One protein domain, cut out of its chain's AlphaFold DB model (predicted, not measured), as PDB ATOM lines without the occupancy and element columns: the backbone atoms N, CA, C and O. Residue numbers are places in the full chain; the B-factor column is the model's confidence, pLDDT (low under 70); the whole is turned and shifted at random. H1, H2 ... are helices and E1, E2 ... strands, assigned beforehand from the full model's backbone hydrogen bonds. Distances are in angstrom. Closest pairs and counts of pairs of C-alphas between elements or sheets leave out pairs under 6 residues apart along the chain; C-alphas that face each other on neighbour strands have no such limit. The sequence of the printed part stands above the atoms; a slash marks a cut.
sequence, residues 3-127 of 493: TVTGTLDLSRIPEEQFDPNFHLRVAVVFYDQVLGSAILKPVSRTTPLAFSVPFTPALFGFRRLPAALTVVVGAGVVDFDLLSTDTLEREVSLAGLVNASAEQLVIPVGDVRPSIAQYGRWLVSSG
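What this domain is: This is residues 3 to 127 of the 493 residues of an uncharacterized protein of Massilia violaceinigra (UniProt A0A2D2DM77). Two strongly twisted sheets lie face to face as a sandwich, E3, E2, E5 and E6 in one and E4, E1 and E7 in the other, their strands crossed at 39 degrees. The short helix H1 packs on the larger sheet, away from the smaller one, and H2 sits at one end and only grazes the larger sheet; the long links around Glu 16 and Phe 62 reach the two far ends. The 125 printed residues run E1 E2 E3 E4 E5 H1 E6 E7 H2; the larger sheet, in the order E3 E2 E5 E6, is antiparallel, and the smaller, E4 E1 E7, is mixed. The class is mixed, helices and strands; the whole is compact, with a radius of gyration of the C-alphas of 15.0 A, yet elongated, spanning 50 by 27 by 18 A.

How they stand to each other: E1, residues 3 to 8, is the inner strand between E4, residues 49 to 55, and E7, residues 105 to 112. E4 is antiparallel to E1, with N 8 and O 49 2.8 A apart; E7 is parallel to it, with N 5 and O 107 2.9 A apart. E2, residues 24 to 30, and E3, residues 33 to 40, form an antiparallel hairpin, with N 26 and O 38 2.9 A apart; E3 bends by 64 degrees at residue 36. E5, residues 68 to 75, is antiparallel to E2, with N 29 and O 70 2.7 A apart. E6, residues 88 to 93, is antiparallel to E5, with N 71 and O 90 2.8 A apart. Between the two sheets, the closest C-alphas of E3 and E4 are those of Gly 36 and Phe 55, 4.7 A apart; those of E6 and E7 are Val 92 and Val 109, 6.9 A apart. H1, residues 79 to 82, is on the larger sheet at a height over the sheet of 7.7 A, only just over E5, on which 3 of its 4 C-alphas fall. H2, residues 116 to 124, only grazes that sheet with residues 118 to 124; its closest C-alpha pair with E5 is Trp 122 and Ala 75, 5.2 A. H1 and H2 are apart. In H2 every O i to N i+4 pair is within hydrogen-bond range; H1 is too short for such a pair.

Where its parts are: E1 begins at C-alpha 3 (23.106, -0.909, 23.842). E2 is 19.5 A long, E3 19.7 A, E4 19.1 A, E5 23.1 A and E7 20.1 A. H2 spans 12.5 A and ends at C-alpha 124 (27.284, -0.246, -5.604).

The domain as a whole: The C-alphas farthest apart, those of Glu 16 and Phe 62, are 51.0 A apart. The printed part has no cut. The links E1 to E2, E4 to E5 and E6 to E7 are long. Mean pLDDT of the printed part is 75.4; 41 residues are under 70, among them 57 to 67, 77 to 85 and 95 to 104.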
ATOM      1  N   THR A   3      23.264  -1.757  25.023       87.94
ATOM      2  CA  THR A   3      23.106  -0.909  23.842       87.94
ATOM      3  C   THR A   3      24.448  -0.350  23.418       87.94
ATOM      4  O   THR A   3      25.161   0.240  24.227       87.94
ATOM      5  N   VAL A   4      24.783  -0.502  22.140       89.25
ATOM      6  CA  VAL A   4      25.887   0.230  21.517       89.25
ATOM      7  C   VAL A   4      25.358   1.543  20.954       89.25
ATOM      8  O   VAL A   4      24.366   1.545  20.229       89.25
ATOM      9  N   THR A   5      26.029   2.654  21.249       90.25
ATOM     10  CA  THR A   5      25.657   3.983  20.741       90.25
ATOM     11  C   THR A   5      26.826   4.666  20.055       90.25
ATOM     12  O   THR A   5      27.954   4.611  20.549       90.25
ATOM     13  N   GLY A   6      26.559   5.382  18.971       90.50
ATOM     14  CA  GLY A   6      27.579   6.149  18.265       90.50
ATOM     15  C   GLY A   6      26.981   7.082  17.227       90.50
ATOM     16  O   GLY A   6      25.767   7.294  17.175       90.50
ATOM     17  N   THR A   7      27.857   7.643  16.410       91.56
ATOM     18  CA  THR A   7      27.527   8.620  15.373       91.56
ATOM     19  C   THR A   7      28.185   8.198  14.071       91.56
ATOM     20  O   THR A   7      29.384   7.955  14.032       91.56
ATOM     21  N   LEU A   8      27.412   8.096  12.993       89.19
ATOM     22  CA  LEU A   8      27.928   7.883  11.646       89.19
ATOM     23  C   LEU A   8      28.048   9.238  10.943       89.19
ATOM     24  O   LEU A   8      27.051   9.920  10.705       89.19
ATOM     25  N   ASP A   9      29.276   9.634  10.632       89.88
ATOM     26  CA  ASP A   9      29.596  10.918  10.015       89.88
ATOM     27  C   ASP A   9      29.941  10.725   8.532       89.88
ATOM     28  O   ASP A   9      30.974  10.152   8.174       89.88
ATOM     29  N   LEU A  10      29.048  11.227   7.675       87.25
ATOM     30  CA  LEU A  10      29.147  11.178   6.216       87.25
ATOM     31  C   LEU A  10      29.659  12.498   5.610       87.25
ATOM     32  O   LEU A  10      29.647  12.655   4.392       87.25
ATOM     33  N   SER A  11      30.144  13.451   6.416       86.38
ATOM     34  CA  SER A  11      30.528  14.798   5.948       86.38
ATOM     35  C   SER A  11      31.643  14.801   4.901       86.38
ATOM     36  O   SER A  11      31.738  15.732   4.097       86.38
ATOM     37  N   ARG A  12      32.465  13.745   4.893       85.75
ATOM     38  CA  ARG A  12      33.550  13.524   3.928       85.75
ATOM     39  C   ARG A  12      33.079  12.975   2.588       85.75
ATOM     40  O   ARG A  12      33.858  13.010   1.641       85.75
ATOM     41  N   ILE A  13      31.858  12.449   2.513       83.88
ATOM     42  CA  ILE A  13      31.296  11.970   1.257       83.88
ATOM     43  C   ILE A  13      31.025  13.201   0.389       83.88
ATOM     44  O   ILE A  13      30.351  14.126   0.857       83.88
ATOM     45  N   PRO A  14      31.580  13.268  -0.834       77.50
ATOM     46  CA  PRO A  14      31.305  14.375  -1.730       77.50
ATOM     47  C   PRO A  14      29.805  14.476  -1.993       77.50
ATOM     48  O   PRO A  14      29.116  13.457  -2.080       77.50
ATOM     49  N   GLU A  15      29.290  15.699  -2.123       79.75
ATOM     50  CA  GLU A  15      27.866  15.922  -2.408       79.75
ATOM     51  C   GLU A  15      27.439  15.177  -3.668       79.75
ATOM     52  O   GLU A  15      26.316  14.691  -3.774       79.75
ATOM     53  N   GLU A  16      28.374  15.011  -4.599       71.94
ATOM     54  CA  GLU A  16      28.117  14.327  -5.832       71.94
ATOM     55  C   GLU A  16      27.959  12.807  -5.724       71.94
ATOM     56  O   GLU A  16      27.300  12.235  -6.590       71.94
ATOM     57  N   GLN A  17      28.507  12.186  -4.679       66.56
ATOM     58  CA  GLN A  17      28.426  10.744  -4.414       66.56
ATOM     59  C   GLN A  17      27.419  10.401  -3.312       66.56
ATOM     60  O   GLN A  17      27.204   9.233  -3.017       66.56
ATOM     61  N   PHE A  18      26.819  11.400  -2.670       77.69
ATOM     62  CA  PHE A  18      25.847  11.181  -1.611       77.69
ATOM     63  C   PHE A  18      24.468  10.837  -2.188       77.69
ATOM     64  O   PHE A  18      23.929  11.578  -3.009       77.69
ATOM     65  N   ASP A  19      23.878   9.743  -1.705       74.62
ATOM     66  CA  ASP A  19      22.504   9.344  -2.015       74.62
ATOM     67  C   ASP A  19      21.655   9.388  -0.729       74.62
ATOM     68  O   ASP A  19      21.884   8.576   0.174       74.62
ATOM     69  N   PRO A  20      20.687  10.317  -0.608       74.56
ATOM     70  CA  PRO A  20      19.835  10.432   0.577       74.56
ATOM     71  C   PRO A  20      18.836   9.274   0.740       74.56
ATOM     72  O   PRO A  20      18.241   9.116   1.806       74.56
ATOM     73  N   ASN A  21      18.621   8.466  -0.300       74.62
ATOM     74  CA  ASN A  21      17.732   7.304  -0.244       74.62
ATOM     75  C   ASN A  21      18.486   6.015   0.100       74.62
ATOM     76  O   ASN A  21      17.858   4.980   0.329       74.62
ATOM     77  N   PHE A  22      19.817   6.063   0.156       74.12
ATOM     78  CA  PHE A  22      20.622   4.890   0.445       74.12
ATOM     79  C   PHE A  22      20.530   4.504   1.924       74.12
ATOM     80  O   PHE A  22      20.964   5.237   2.813       74.12
ATOM     81  N   HIS A  23      19.959   3.332   2.201       81.25
ATOM     82  CA  HIS A  23      19.892   2.794   3.553       81.25
ATOM     83  C   HIS A  23      21.238   2.184   3.954       81.25
ATOM     84  O   HIS A  23      21.791   1.343   3.251       81.25
ATOM     85  N   LEU A  24      21.721   2.562   5.131       83.19
ATOM     86  CA  LEU A  24      22.918   2.011   5.759       83.19
ATOM     87  C   LEU A  24      22.505   1.092   6.907       83.19
ATOM     88  O   LEU A  24      21.427   1.251   7.482       83.19
ATOM     89  N   ARG A  25      23.367   0.154   7.287       86.94
ATOM     90  CA  ARG A  25      23.144  -0.711   8.446       86.94
ATOM     91  C   ARG A  25      24.313  -0.639   9.404       86.94
ATOM     92  O   ARG A  25      25.462  -0.675   8.980       86.94
ATOM     93  N   VAL A  26      24.000  -0.568  10.694       91.25
ATOM     94  CA  VAL A  26      24.961  -0.762  11.782       91.25
ATOM     95  C   VAL A  26      24.577  -2.030  12.522       91.25
ATOM     96  O   VAL A  26      23.419  -2.174  12.915       91.25
ATOM     97  N   ALA A  27      25.522  -2.938  12.730       88.50
ATOM     98  CA  ALA A  27      25.296  -4.172  13.466       88.50
ATOM     99  C   ALA A  27      26.379  -4.406  14.522       88.50
ATOM    100  O   ALA A  27      27.543  -4.056  14.340       88.50
ATOM    101  N   VAL A  28      25.977  -4.995  15.646       88.94
ATOM    102  CA  VAL A  28      26.881  -5.498  16.682       88.94
ATOM    103  C   VAL A  28      27.131  -6.965  16.377       88.94
ATOM    104  O   VAL A  28      26.194  -7.756  16.352       88.94
ATOM    105  N   VAL A  29      28.387  -7.315  16.143       83.88
ATOM    106  CA  VAL A  29      28.835  -8.626  15.688       83.88
ATOM    107  C   VAL A  29      29.768  -9.246  16.718       83.88
ATOM    108  O   VAL A  29      30.617  -8.580  17.319       83.88
ATOM    109  N   PHE A  30      29.614 -10.550  16.916       78.62
ATOM    110  CA  PHE A  30      30.520 -11.357  17.718       78.62
ATOM    111  C   PHE A  30      30.692 -12.736  17.083       78.62
ATOM    112  O   PHE A  30      29.694 -13.421  16.883       78.62
ATOM    113  N   TYR A  31      31.933 -13.130  16.768       65.75
ATOM    114  CA  TYR A  31      32.257 -14.373  16.039       65.75
ATOM    115  C   TYR A  31      31.298 -14.641  14.866       65.75
ATOM    116  O   TYR A  31      30.647 -15.681  14.809       65.75
ATOM    117  N   ASP A  32      31.172 -13.660  13.970       63.53
ATOM    118  CA  ASP A  32      30.364 -13.743  12.744       63.53
ATOM    119  C   ASP A  32      28.846 -13.889  12.957       63.53
ATOM    120  O   ASP A  32      28.104 -14.195  12.025       63.53
ATOM    121  N   GLN A  33      28.354 -13.623  14.171       69.00
ATOM    122  CA  GLN A  33      26.929 -13.522  14.468       69.00
ATOM    123  C   GLN A  33      26.528 -12.068  14.717       69.00
ATOM    124  O   GLN A  33      27.107 -11.394  15.572       69.00
ATOM    125  N   VAL A  34      25.480 -11.606  14.034       78.25
ATOM    126  CA  VAL A  34      24.816 -10.337  14.348       78.25
ATOM    127  C   VAL A  34      23.992 -10.511  15.629       78.25
ATOM    128  O   VAL A  34      23.028 -11.270  15.673       78.25
ATOM    129  N   LEU A  35      24.386  -9.820  16.699       79.75
ATOM    130  CA  LEU A  35      23.699  -9.814  17.998       79.75
ATOM    131  C   LEU A  35      22.551  -8.795  18.058       79.75
ATOM    132  O   LEU A  35      21.663  -8.893  18.903       79.75
ATOM    133  N   GLY A  36      22.607  -7.784  17.194       80.44
ATOM    134  CA  GLY A  36      21.629  -6.711  17.072       80.44
ATOM    135  C   GLY A  36      22.031  -5.756  15.954       80.44
ATOM    136  O   GLY A  36      23.212  -5.649  15.618       80.44
ATOM    137  N   SER A  37      21.065  -5.059  15.359       89.62
ATOM    138  CA  SER A  37      21.335  -4.114  14.271       89.62
ATOM    139  C   SER A  37      20.310  -2.987  14.205       89.62
ATOM    140  O   SER A  37      19.218  -3.103  14.758       89.62
ATOM    141  N   ALA A  38      20.655  -1.913  13.498       83.94
ATOM    142  CA  ALA A  38      19.752  -0.823  13.159       83.94
ATOM    143  C   ALA A  38      19.988  -0.357  11.717       83.94
ATOM    144  O   ALA A  38      21.130  -0.294  11.252       83.94
ATOM    145  N   ILE A  39      18.904   0.001  11.027       85.88
ATOM    146  CA  ILE A  39      18.954   0.661   9.720       85.88
ATOM    147  C   ILE A  39      19.038   2.173   9.932       85.88
ATOM    148  O   ILE A  39      18.262   2.747  10.696       85.88
ATOM    149  N   LEU A  40      19.964   2.814   9.230       82.94
ATOM    150  CA  LEU A  40      20.182   4.251   9.229       82.94
ATOM    151  C   LEU A  40      19.797   4.831   7.869       82.94
ATOM    152  O   LEU A  40      20.194   4.313   6.827       82.94
ATOM    153  N   LYS A  41      19.032   5.924   7.886       85.94
ATOM    154  CA  LYS A  41      18.583   6.632   6.680       85.94
ATOM    155  C   LYS A  41      19.177   8.042   6.670       85.94
ATOM    156  O   LYS A  41      18.734   8.881   7.459       85.94
ATOM    157  N   PRO A  42      20.208   8.311   5.856       79.62
ATOM    158  CA  PRO A  42      20.866   9.604   5.838       79.62
ATOM    159  C   PRO A  42      20.035  10.630   5.071       79.62
ATOM    160  O   PRO A  42      19.900  10.560   3.862       79.62
ATOM    161  N   VAL A  43      19.514  11.636   5.772       74.19
ATOM    162  CA  VAL A  43      18.786  12.750   5.129       74.19
ATOM    163  C   VAL A  43      19.752  13.811   4.582       74.19
ATOM    164  O   VAL A  43      19.432  14.536   3.646       74.19
ATOM    165  N   SER A  44      20.953  13.912   5.160       79.62
ATOM    166  CA  SER A  44      22.008  14.834   4.737       79.62
ATOM    167  C   SER A  44      23.383  14.260   5.062       79.62
ATOM    168  O   SER A  44      23.558  13.628   6.103       79.62
ATOM    169  N   ARG A  45      24.382  14.564   4.224       86.12
ATOM    170  CA  ARG A  45      25.796  14.277   4.512       86.12
ATOM    171  C   ARG A  45      26.375  15.144   5.632       86.12
ATOM    172  O   ARG A  45      27.355  14.764   6.259       86.12
ATOM    173  N   THR A  46      25.810  16.330   5.865       83.19
ATOM    174  CA  THR A  46      26.349  17.312   6.822       83.19
ATOM    175  C   THR A  46      25.853  17.102   8.248       83.19
ATOM    176  O   THR A  46      26.435  17.659   9.176       83.19
ATOM    177  N   THR A  47      24.809  16.292   8.432       85.19
ATOM    178  CA  THR A  47      24.241  15.974   9.743       85.19
ATOM    179  C   THR A  47      24.704  14.578  10.158       85.19
ATOM    180  O   THR A  47      24.307  13.615   9.504       85.19
ATOM    181  N   PRO A  48      25.505  14.425  11.228       85.62
ATOM    182  CA  PRO A  48      25.885  13.108  11.733       85.62
ATOM    183  C   PRO A  48      24.661  12.282  12.146       85.62
ATOM    184  O   PRO A  48      23.751  12.787  12.808       85.62
ATOM    185  N   LEU A  49      24.649  10.999  11.786       87.62
ATOM    186  CA  LEU A  49      23.563  10.080  12.110       87.62
ATOM    187  C   LEU A  49      23.852   9.398  13.443       87.62
ATOM    188  O   LEU A  49      24.699   8.507  13.522       87.62
ATOM    189  N   ALA A  50      23.136   9.785  14.493       89.12
ATOM    190  CA  ALA A  50      23.178   9.045  15.747       89.12
ATOM    191  C   ALA A  50      22.546   7.656  15.566       89.12
ATOM    192  O   ALA A  50      21.482   7.523  14.957       89.12
ATOM    193  N   PHE A  51      23.179   6.630  16.127       89.38
ATOM    194  CA  PHE A  51      22.648   5.273  16.151       89.38
ATOM    195  C   PHE A  51      22.670   4.689  17.559       89.38
ATOM    196  O   PHE A  51      23.511   5.024  18.395       89.38
ATOM    197  N   SER A  52      21.722   3.789  17.797       89.69
ATOM    198  CA  SER A  52      21.545   3.058  19.043       89.69
ATOM    199  C   SER A  52      21.137   1.637  18.683       89.69
ATOM    200  O   SER A  52      20.055   1.421  18.137       89.69
ATOM    201  N   VAL A  53      22.031   0.681  18.920       89.94
ATOM    202  CA  VAL A  53      21.831  -0.727  18.575       89.94
ATOM    203  C   VAL A  53      21.704  -1.521  19.869       89.94
ATOM    204  O   VAL A  53      22.720  -1.798  20.519       89.94
ATOM    205  N   PRO A  54      20.477  -1.866  20.284       85.12
ATOM    206  CA  PRO A  54      20.297  -2.759  21.404       85.12
ATOM    207  C   PRO A  54      20.651  -4.189  20.992       85.12
ATOM    208  O   PRO A  54      20.352  -4.631  19.883       85.12
ATOM    209  N   PHE A  55      21.268  -4.924  21.905       81.69
ATOM    210  CA  PHE A  55      21.571  -6.334  21.737       81.69
ATOM    211  C   PHE A  55      21.482  -7.063  23.078       81.69
ATOM    212  O   PHE A  55      21.626  -6.482  24.165       81.69
ATOM    213  N   THR A  56      21.242  -8.366  22.994       72.19
ATOM    214  CA  THR A  56      21.285  -9.252  24.153       72.19
ATOM    215  C   THR A  56      22.626  -9.970  24.137       72.19
ATOM    216  O   THR A  56      22.907 -10.702  23.189       72.19
ATOM    217  N   PRO A  57      23.481  -9.777  25.154       62.06
ATOM    218  CA  PRO A  57      24.703 -10.551  25.258       62.06
ATOM    219  C   PRO A  57      24.356 -12.036  25.366       62.06
ATOM    220  O   PRO A  57      23.571 -12.418  26.237       62.06
ATOM    221  N   ALA A  58      24.935 -12.879  24.511       56.00
ATOM    222  CA  ALA A  58      24.875 -14.315  24.745       56.00
ATOM    223  C   ALA A  58      25.554 -14.619  26.095       56.00
ATOM    224  O   ALA A  58      26.539 -13.981  26.464       56.00
ATOM    225  N   LEU A  59      25.014 -15.553  26.879       53.41
ATOM    226  CA  LEU A  59      25.641 -15.947  28.142       53.41
ATOM    227  C   LEU A  59      26.970 -16.656  27.836       53.41
ATOM    228  O   LEU A  59      26.984 -17.776  27.328       53.41
ATOM    229  N   PHE A  60      28.093 -16.009  28.148       47.97
ATOM    230  CA  PHE A  60      29.438 -16.538  27.920       47.97
ATOM    231  C   PHE A  60      29.969 -17.195  29.205       47.97
ATOM    232  O   PHE A  60      30.818 -16.648  29.915       47.97
ATOM    233  N   GLY A  61      29.446 -18.377  29.543       49.94
ATOM    234  CA  GLY A  61      29.782 -19.062  30.800       49.94
ATOM    235  C   GLY A  61      29.397 -18.221  32.026       49.94
ATOM    236  O   GLY A  61      28.305 -17.663  32.076       49.94
ATOM    237  N   PHE A  62      30.297 -18.075  33.008       45.75
ATOM    238  CA  PHE A  62      30.070 -17.217  34.187       45.75
ATOM    239  C   PHE A  62      30.128 -15.701  33.889       45.75
ATOM    240  O   PHE A  62      29.965 -14.895  34.806       45.75
ATOM    241  N   ARG A  63      30.393 -15.282  32.640       49.94
ATOM    242  CA  ARG A  63      30.507 -13.868  32.242       49.94
ATOM    243  C   ARG A  63      29.343 -13.454  31.345       49.94
ATOM    244  O   ARG A  63      29.001 -14.139  30.387       49.94
ATOM    245  N   ARG A  64      28.754 -12.289  31.631       57.50
ATOM    246  CA  ARG A  64      27.638 -11.733  30.845       57.50
ATOM    247  C   ARG A  64      28.074 -11.046  29.549       57.50
ATOM    248  O   ARG A  64      27.226 -10.826  28.704       57.50
ATOM    249  N   LEU A  65      29.344 -10.672  29.391       62.59
ATOM    250  CA  LEU A  65      29.840  -9.926  28.228       62.59
ATOM    251  C   LEU A  65      31.169 -10.513  27.728       62.59
ATOM    252  O   LEU A  65      31.970 -10.971  28.553       62.59
ATOM    253  N   PRO A  66      31.419 -10.498  26.407       67.50
ATOM    254  CA  PRO A  66      32.689 -10.936  25.841       67.50
ATOM    255  C   PRO A  66      33.798  -9.913  26.124       67.50
ATOM    256  O   PRO A  66      33.535  -8.820  26.615       67.50
ATOM    257  N   ALA A  67      35.055 -10.257  25.830       69.06
ATOM    258  CA  ALA A  67      36.185  -9.339  26.023       69.06
ATOM    259  C   ALA A  67      36.161  -8.148  25.044       69.06
ATOM    260  O   ALA A  67      36.604  -7.054  25.396       69.06
ATOM    261  N   ALA A  68      35.621  -8.365  23.844       77.69
ATOM    262  CA  ALA A  68      35.404  -7.353  22.824       77.69
ATOM    263  C   ALA A  68      34.188  -7.715  21.957       77.69
ATOM    264  O   ALA A  68      33.775  -8.877  21.907       77.69
ATOM    265  N   LEU A  69      33.625  -6.709  21.294       83.50
ATOM    266  CA  LEU A  69      32.604  -6.830  20.251       83.50
ATOM    267  C   LEU A  69      33.085  -6.091  19.003       83.50
ATOM    268  O   LEU A  69      33.832  -5.121  19.126       83.50
ATOM    269  N   THR A  70      32.599  -6.482  17.831       88.19
ATOM    270  CA  THR A  70      32.828  -5.736  16.590       88.19
ATOM    271  C   THR A  70      31.558  -4.994  16.215       88.19
ATOM    272  O   THR A  70      30.481  -5.573  16.170       88.19
ATOM    273  N   VAL A  71      31.654  -3.700  15.946       90.62
ATOM    274  CA  VAL A  71      30.569  -2.927  15.343       90.62
ATOM    275  C   VAL A  71      30.862  -2.803  13.864       90.62
ATOM    276  O   VAL A  71      31.893  -2.252  13.493       90.62
ATOM    277  N   VAL A  72      29.966  -3.319  13.034       91.38
ATOM    278  CA  VAL A  72      30.080  -3.250  11.579       91.38
ATOM    279  C   VAL A  72      29.111  -2.207  11.040       91.38
ATOM    280  O   VAL A  72      27.975  -2.103  11.506       91.38
ATOM    281  N   VAL A  73      29.562  -1.424  10.065       92.31
ATOM    282  CA  VAL A  73      28.741  -0.471   9.314       92.31
ATOM    283  C   VAL A  73      28.874  -0.776   7.831       92.31
ATOM    284  O   VAL A  73      29.990  -0.924   7.340       92.31
ATOM    285  N   GLY A  74      27.761  -0.860   7.115       86.69
ATOM    286  CA  GLY A  74      27.765  -1.166   5.687       86.69
ATOM    287  C   GLY A  74      26.428  -0.876   5.020       86.69
ATOM    288  O   GLY A  74      25.614  -0.100   5.535       86.69
ATOM    289  N   ALA A  75      26.203  -1.508   3.871       79.88
ATOM    290  CA  ALA A  75      24.949  -1.411   3.135       79.88
ATOM    291  C   ALA A  75      23.741  -1.906   3.955       79.88
ATOM    292  O   ALA A  75      23.854  -2.791   4.804       79.88
ATOM    293  N   GLY A  76      22.566  -1.336   3.680       74.38
ATOM    294  CA  GLY A  76      21.267  -1.667   4.277       74.38
ATOM    295  C   GLY A  76      20.703  -3.034   3.883       74.38
ATOM    296  O   GLY A  76      19.549  -3.108   3.473       74.38
ATOM    297  N   VAL A  77      21.506  -4.092   3.977       64.25
ATOM    298  CA  VAL A  77      21.181  -5.463   3.551       64.25
ATOM    299  C   VAL A  77      20.990  -6.401   4.754       64.25
ATOM    300  O   VAL A  77      21.290  -6.040   5.897       64.25
ATOM    301  N   VAL A  78      20.463  -7.607   4.516       61.16
ATOM    302  CA  VAL A  78      20.220  -8.633   5.555       61.16
ATOM    303  C   VAL A  78      21.526  -9.130   6.198       61.16
ATOM    304  O   VAL A  78      22.604  -8.883   5.670       61.16
ATOM    305  N   ASP A  79      21.451  -9.797   7.362       60.16
ATOM    306  CA  ASP A  79      22.632 -10.135   8.198       60.16
ATOM    307  C   ASP A  79      23.719 -10.857   7.415       60.16
ATOM    308  O   ASP A  79      24.899 -10.533   7.504       60.16
ATOM    309  N   PHE A  80      23.287 -11.824   6.618       49.97
ATOM    310  CA  PHE A  80      24.163 -12.636   5.800       49.97
ATOM    311  C   PHE A  80      24.902 -11.816   4.738       49.97
ATOM    312  O   PHE A  80      26.121 -11.926   4.621       49.97
ATOM    313  N   ASP A  81      24.166 -10.977   4.005       53.84
ATOM    314  CA  ASP A  81      24.710 -10.126   2.947       53.84
ATOM    315  C   ASP A  81      25.670  -9.086   3.546       53.84
ATOM    316  O   ASP A  81      26.762  -8.862   3.023       53.84
ATOM    317  N   LEU A  82      25.317  -8.521   4.706       63.84
ATOM    318  CA  LEU A  82      26.139  -7.542   5.416       63.84
ATOM    319  C   LEU A  82      27.505  -8.128   5.796       63.84
ATOM    320  O   LEU A  82      28.521  -7.479   5.591       63.84
ATOM    321  N   LEU A  83      27.544  -9.365   6.297       67.12
ATOM    322  CA  LEU A  83      28.796 -10.040   6.669       67.12
ATOM    323  C   LEU A  83      29.606 -10.553   5.463       67.12
ATOM    324  O   LEU A  83      30.707 -11.068   5.635       67.12
ATOM    325  N   SER A  84      29.059 -10.449   4.252       54.88
ATOM    326  CA  SER A  84      29.697 -10.903   3.008       54.88
ATOM    327  C   SER A  84      30.125  -9.767   2.077       54.88
ATOM    328  O   SER A  84      30.734 -10.024   1.040       54.88
ATOM    329  N   THR A  85      29.808  -8.524   2.442       60.56
ATOM    330  CA  THR A  85      30.120  -7.311   1.678       60.56
ATOM    331  C   THR A  85      31.239  -6.522   2.355       60.56
ATOM    332  O   THR A  85      31.643  -6.816   3.482       60.56
ATOM    333  N   ASP A  86      31.771  -5.513   1.661       75.19
ATOM    334  CA  ASP A  86      32.708  -4.576   2.281       75.19
ATOM    335  C   ASP A  86      32.011  -3.851   3.440       75.19
ATOM    336  O   ASP A  86      30.954  -3.249   3.258       75.19
ATOM    337  N   THR A  87      32.602  -3.875   4.632       85.94
ATOM    338  CA  THR A  87      32.067  -3.193   5.816       85.94
ATOM    339  C   THR A  87      33.158  -2.398   6.519       85.94
ATOM    340  O   THR A  87      34.357  -2.644   6.382       85.94
ATOM    341  N   LEU A  88      32.744  -1.381   7.267       89.38
ATOM    342  CA  LEU A  88      33.607  -0.684   8.203       89.38
ATOM    343  C   LEU A  88      33.453  -1.353   9.557       89.38
ATOM    344  O   LEU A  88      32.394  -1.272  10.177       89.38
ATOM    345  N   GLU A  89      34.535  -1.958  10.028       90.69
ATOM    346  CA  GLU A  89      34.582  -2.620  11.323       90.69
ATOM    347  C   GLU A  89      35.202  -1.722  12.397       90.69
ATOM    348  O   GLU A  89      36.207  -1.031  12.188       90.69
ATOM    349  N   ARG A  90      34.608  -1.746  13.588       86.19
ATOM    350  CA  ARG A  90      35.102  -1.064  14.777       86.19
ATOM    351  C   ARG A  90      35.077  -2.022  15.953       86.19
ATOM    352  O   ARG A  90      34.018  -2.313  16.497       86.19
ATOM    353  N   GLU A  91      36.249  -2.475  16.374       88.00
ATOM    354  CA  GLU A  91      36.370  -3.270  17.592       88.00
ATOM    355  C   GLU A  91      36.141  -2.398  18.837       88.00
ATOM    356  O   GLU A  91      36.622  -1.264  18.939       88.00
ATOM    357  N   VAL A  92      35.393  -2.939  19.792       83.50
ATOM    358  CA  VAL A  92      34.997  -2.290  21.039       83.50
ATOM    359  C   VAL A  92      35.430  -3.174  22.196       83.50
ATOM    360  O   VAL A  92      34.842  -4.226  22.444       83.50
ATOM    361  N   SER A  93      36.460  -2.740  22.922       81.19
ATOM    362  CA  SER A  93      36.922  -3.457  24.109       81.19
ATOM    363  C   SER A  93      35.931  -3.303  25.261       81.19
ATOM    364  O   SER A  93      35.531  -2.193  25.614       81.19
ATOM    365  N   LEU A  94      35.579  -4.424  25.891       74.50
ATOM    366  CA  LEU A  94      34.710  -4.483  27.069       74.50
ATOM    367  C   LEU A  94      35.478  -4.866  28.341       74.50
ATOM    368  O   LEU A  94      34.874  -5.119  29.383       74.50
ATOM    369  N   ALA A  95      36.813  -4.887  28.281       65.31
ATOM    370  CA  ALA A  95      37.687  -5.352  29.360       65.31
ATOM    371  C   ALA A  95      37.523  -4.583  30.691       65.31
ATOM    372  O   ALA A  95      37.902  -5.102  31.737       65.31
ATOM    373  N   GLY A  96      36.929  -3.381  30.673       63.69
ATOM    374  CA  GLY A  96      36.606  -2.584  31.868       63.69
ATOM    375  C   GLY A  96      35.160  -2.702  32.373       63.69
ATOM    376  O   GLY A  96      34.842  -2.170  33.431       63.69
ATOM    377  N   LEU A  97      34.279  -3.392  31.641       64.00
ATOM    378  CA  LEU A  97      32.828  -3.452  31.904       64.00
ATOM    379  C   LEU A  97      32.375  -4.810  32.467       64.00
ATOM    380  O   LEU A  97      31.184  -5.060  32.638       64.00
ATOM    381  N   VAL A  98      33.337  -5.676  32.797       53.56
ATOM    382  CA  VAL A  98      33.152  -7.093  33.164       53.56
ATOM    383  C   VAL A  98      32.311  -7.299  34.436       53.56
ATOM    384  O   VAL A  98      31.758  -8.378  34.625       53.56
ATOM    385  N   ASN A  99      32.179  -6.262  35.274       55.03
ATOM    386  CA  ASN A  99      31.454  -6.286  36.552       55.03
ATOM    387  C   ASN A  99      30.252  -5.319  36.609       55.03
ATOM    388  O   ASN A  99      29.683  -5.126  37.682       55.03
ATOM    389  N   ALA A 100      29.878  -4.669  35.501       55.94
ATOM    390  CA  ALA A 100      28.758  -3.725  35.501       55.94
ATOM    391  C   ALA A 100      27.421  -4.463  35.730       55.94
ATOM    392  O   ALA A 100      27.143  -5.466  35.066       55.94
ATOM    393  N   SER A 101      26.590  -3.991  36.673       53.09
ATOM    394  CA  SER A 101      25.269  -4.589  36.904       53.09
ATOM    395  C   SER A 101      24.355  -4.338  35.697       53.09
ATOM    396  O   SER A 101      24.328  -3.264  35.099       53.09
ATOM    397  N   ALA A 102      23.658  -5.391  35.280       53.09
ATOM    398  CA  ALA A 102      23.105  -5.536  33.939       53.09
ATOM    399  C   ALA A 102      21.636  -5.104  33.818       53.09
ATOM    400  O   ALA A 102      20.834  -5.847  33.246       53.09
ATOM    401  N   GLU A 103      21.267  -3.930  34.326       55.25
ATOM    402  CA  GLU A 103      19.922  -3.406  34.039       55.25
ATOM    403  C   GLU A 103      19.889  -2.695  32.676       55.25
ATOM    404  O   GLU A 103      19.102  -3.095  31.816       55.25
ATOM    405  N   GLN A 104      20.836  -1.793  32.379       63.28
ATOM    406  CA  GLN A 104      21.007  -1.163  31.058       63.28
ATOM    407  C   GLN A 104      22.442  -0.636  30.895       63.28
ATOM    408  O   GLN A 104      22.799   0.396  31.455       63.28
ATOM    409  N   LEU A 105      23.279  -1.349  30.138       78.06
ATOM    410  CA  LEU A 105      24.654  -0.924  29.859       78.06
ATOM    411  C   LEU A 105      24.710  -0.222  28.497       78.06
ATOM    412  O   LEU A 105      24.352  -0.822  27.485       78.06
ATOM    413  N   VAL A 106      25.186   1.024  28.478       83.56
ATOM    414  CA  VAL A 106      25.401   1.811  27.255       83.56
ATOM    415  C   VAL A 106      26.890   1.838  26.927       83.56
ATOM    416  O   VAL A 106      27.707   2.228  27.761       83.56
ATOM    417  N   ILE A 107      27.241   1.418  25.715       85.25
ATOM    418  CA  ILE A 107      28.618   1.299  25.237       85.25
ATOM    419  C   ILE A 107      28.828   2.328  24.114       85.25
ATOM    420  O   ILE A 107      28.340   2.117  22.998       85.25
ATOM    421  N   PRO A 108      29.523   3.449  24.377       86.25
ATOM    422  CA  PRO A 108      29.791   4.455  23.359       86.25
ATOM    423  C   PRO A 108      30.945   4.021  22.451       86.25
ATOM    424  O   PRO A 108      32.034   3.709  22.928       86.25
ATOM    425  N   VAL A 109      30.726   4.052  21.135       86.75
ATOM    426  CA  VAL A 109      31.767   3.734  20.133       86.75
ATOM    427  C   VAL A 109      32.358   4.967  19.457       86.75
ATOM    428  O   VAL A 109      33.403   4.874  18.813       86.75
ATOM    429  N   GLY A 110      31.735   6.126  19.682       85.69
ATOM    430  CA  GLY A 110      32.151   7.413  19.136       85.69
ATOM    431  C   GLY A 110      31.778   7.584  17.665       85.69
ATOM    432  O   GLY A 110      30.846   6.949  17.166       85.69
ATOM    433  N   ASP A 111      32.522   8.463  16.997       86.50
ATOM    434  CA  ASP A 111      32.333   8.767  15.582       86.50
ATOM    435  C   ASP A 111      32.878   7.638  14.699       86.50
ATOM    436  O   ASP A 111      34.068   7.310  14.723       86.50
ATOM    437  N   VAL A 112      32.009   7.109  13.849       88.31
ATOM    438  CA  VAL A 112      32.336   6.207  12.753       88.31
ATOM    439  C   VAL A 112      32.329   7.010  11.458       88.31
ATOM    440  O   VAL A 112      31.370   7.721  11.161       88.31
ATOM    441  N   ARG A 113      33.414   6.919  10.685       90.75
ATOM    442  CA  ARG A 113      33.607   7.687   9.447       90.75
ATOM    443  C   ARG A 113      34.066   6.765   8.318       90.75
ATOM    444  O   ARG A 113      35.233   6.364   8.342       90.75
ATOM    445  N   PRO A 114      33.210   6.439   7.336       85.31
ATOM    446  CA  PRO A 114      33.649   5.724   6.150       85.31
ATOM    447  C   PRO A 114      34.559   6.593   5.284       85.31
ATOM    448  O   PRO A 114      34.452   7.823   5.251       85.31
ATOM    449  N   SER A 115      35.468   5.941   4.562       80.81
ATOM    450  CA  SER A 115      36.157   6.589   3.448       80.81
ATOM    451  C   SER A 115      35.211   6.776   2.257       80.81
ATOM    452  O   SER A 115      34.216   6.065   2.119       80.81
ATOM    453  N   ILE A 116      35.562   7.704   1.363       72.75
ATOM    454  CA  ILE A 116      34.827   7.948   0.112       72.75
ATOM    455  C   ILE A 116      34.719   6.651  -0.706       72.75
ATOM    456  O   ILE A 116      33.638   6.285  -1.155       72.75
ATOM    457  N   ALA A 117      35.824   5.905  -0.822       66.00
ATOM    458  CA  ALA A 117      35.863   4.646  -1.562       66.00
ATOM    459  C   ALA A 117      35.001   3.543  -0.922       66.00
ATOM    460  O   ALA A 117      34.348   2.799  -1.644       66.00
ATOM    461  N   GLN A 118      34.973   3.443   0.413       76.06
ATOM    462  CA  GLN A 118      34.094   2.492   1.115       76.06
ATOM    463  C   GLN A 118      32.621   2.813   0.874       76.06
ATOM    464  O   GLN A 118      31.857   1.930   0.508       76.06
ATOM    465  N   TYR A 119      32.230   4.081   1.009       76.75
ATOM    466  CA  TYR A 119      30.850   4.493   0.762       76.75
ATOM    467  C   TYR A 119      30.423   4.240  -0.690       76.75
ATOM    468  O   TYR A 119      29.328   3.740  -0.930       76.75
ATOM    469  N   GLY A 120      31.312   4.518  -1.653       64.62
ATOM    470  CA  GLY A 120      31.087   4.198  -3.063       64.62
ATOM    471  C   GLY A 120      30.865   2.703  -3.299       64.62
ATOM    472  O   GLY A 120      29.923   2.332  -3.995       64.62
ATOM    473  N   ARG A 121      31.662   1.836  -2.660       71.38
ATOM    474  CA  ARG A 121      31.451   0.382  -2.730       71.38
ATOM    475  C   ARG A 121      30.132  -0.045  -2.101       71.38
ATOM    476  O   ARG A 121      29.463  -0.883  -2.678       71.38
ATOM    477  N   TRP A 122      29.713   0.558  -0.990       78.94
ATOM    478  CA  TRP A 122      28.425   0.238  -0.360       78.94
ATOM    479  C   TRP A 122      27.223   0.623  -1.218       78.94
ATOM    480  O   TRP A 122      26.248  -0.124  -1.273       78.94
ATOM    481  N   LEU A 123      27.286   1.772  -1.895       66.88
ATOM    482  CA  LEU A 123      26.251   2.189  -2.843       66.88
ATOM    483  C   LEU A 123      26.103   1.161  -3.962       66.88
ATOM    484  O   LEU A 123      25.000   0.690  -4.230       66.88
ATOM    485  N   VAL A 124      27.229   0.763  -4.547       58.31
ATOM    486  CA  VAL A 124      27.284  -0.246  -5.604       58.31
ATOM    487  C   VAL A 124      26.809  -1.607  -5.091       58.31
ATOM    488  O   VAL A 124      25.993  -2.255  -5.740       58.31
ATOM    489  N   SER A 125      27.228  -2.000  -3.886       51.81
ATOM    490  CA  SER A 125      26.942  -3.314  -3.310       51.81
ATOM    491  C   SER A 125      25.549  -3.481  -2.713       51.81
ATOM    492  O   SER A 125      25.243  -4.508  -2.110       51.81
ATOM    493  N   SER A 126      24.708  -2.457  -2.836       47.72
ATOM    494  CA  SER A 126      23.342  -2.423  -2.311       47.72
ATOM    495  C   SER A 126      22.272  -2.306  -3.393       47.72
ATOM    496  O   SER A 126      21.086  -2.479  -3.109       47.72
ATOM    497  N   GLY A 127      22.689  -2.003  -4.626       45.06
ATOM    498  CA  GLY A 127      21.808  -1.853  -5.768       45.06
ATOM    499  C   GLY A 127      21.521  -3.194  -6.426       45.06
ATOM    500  O   GLY A 127      22.430  -3.964  -6.719       45.06
TER     501      GLY A 127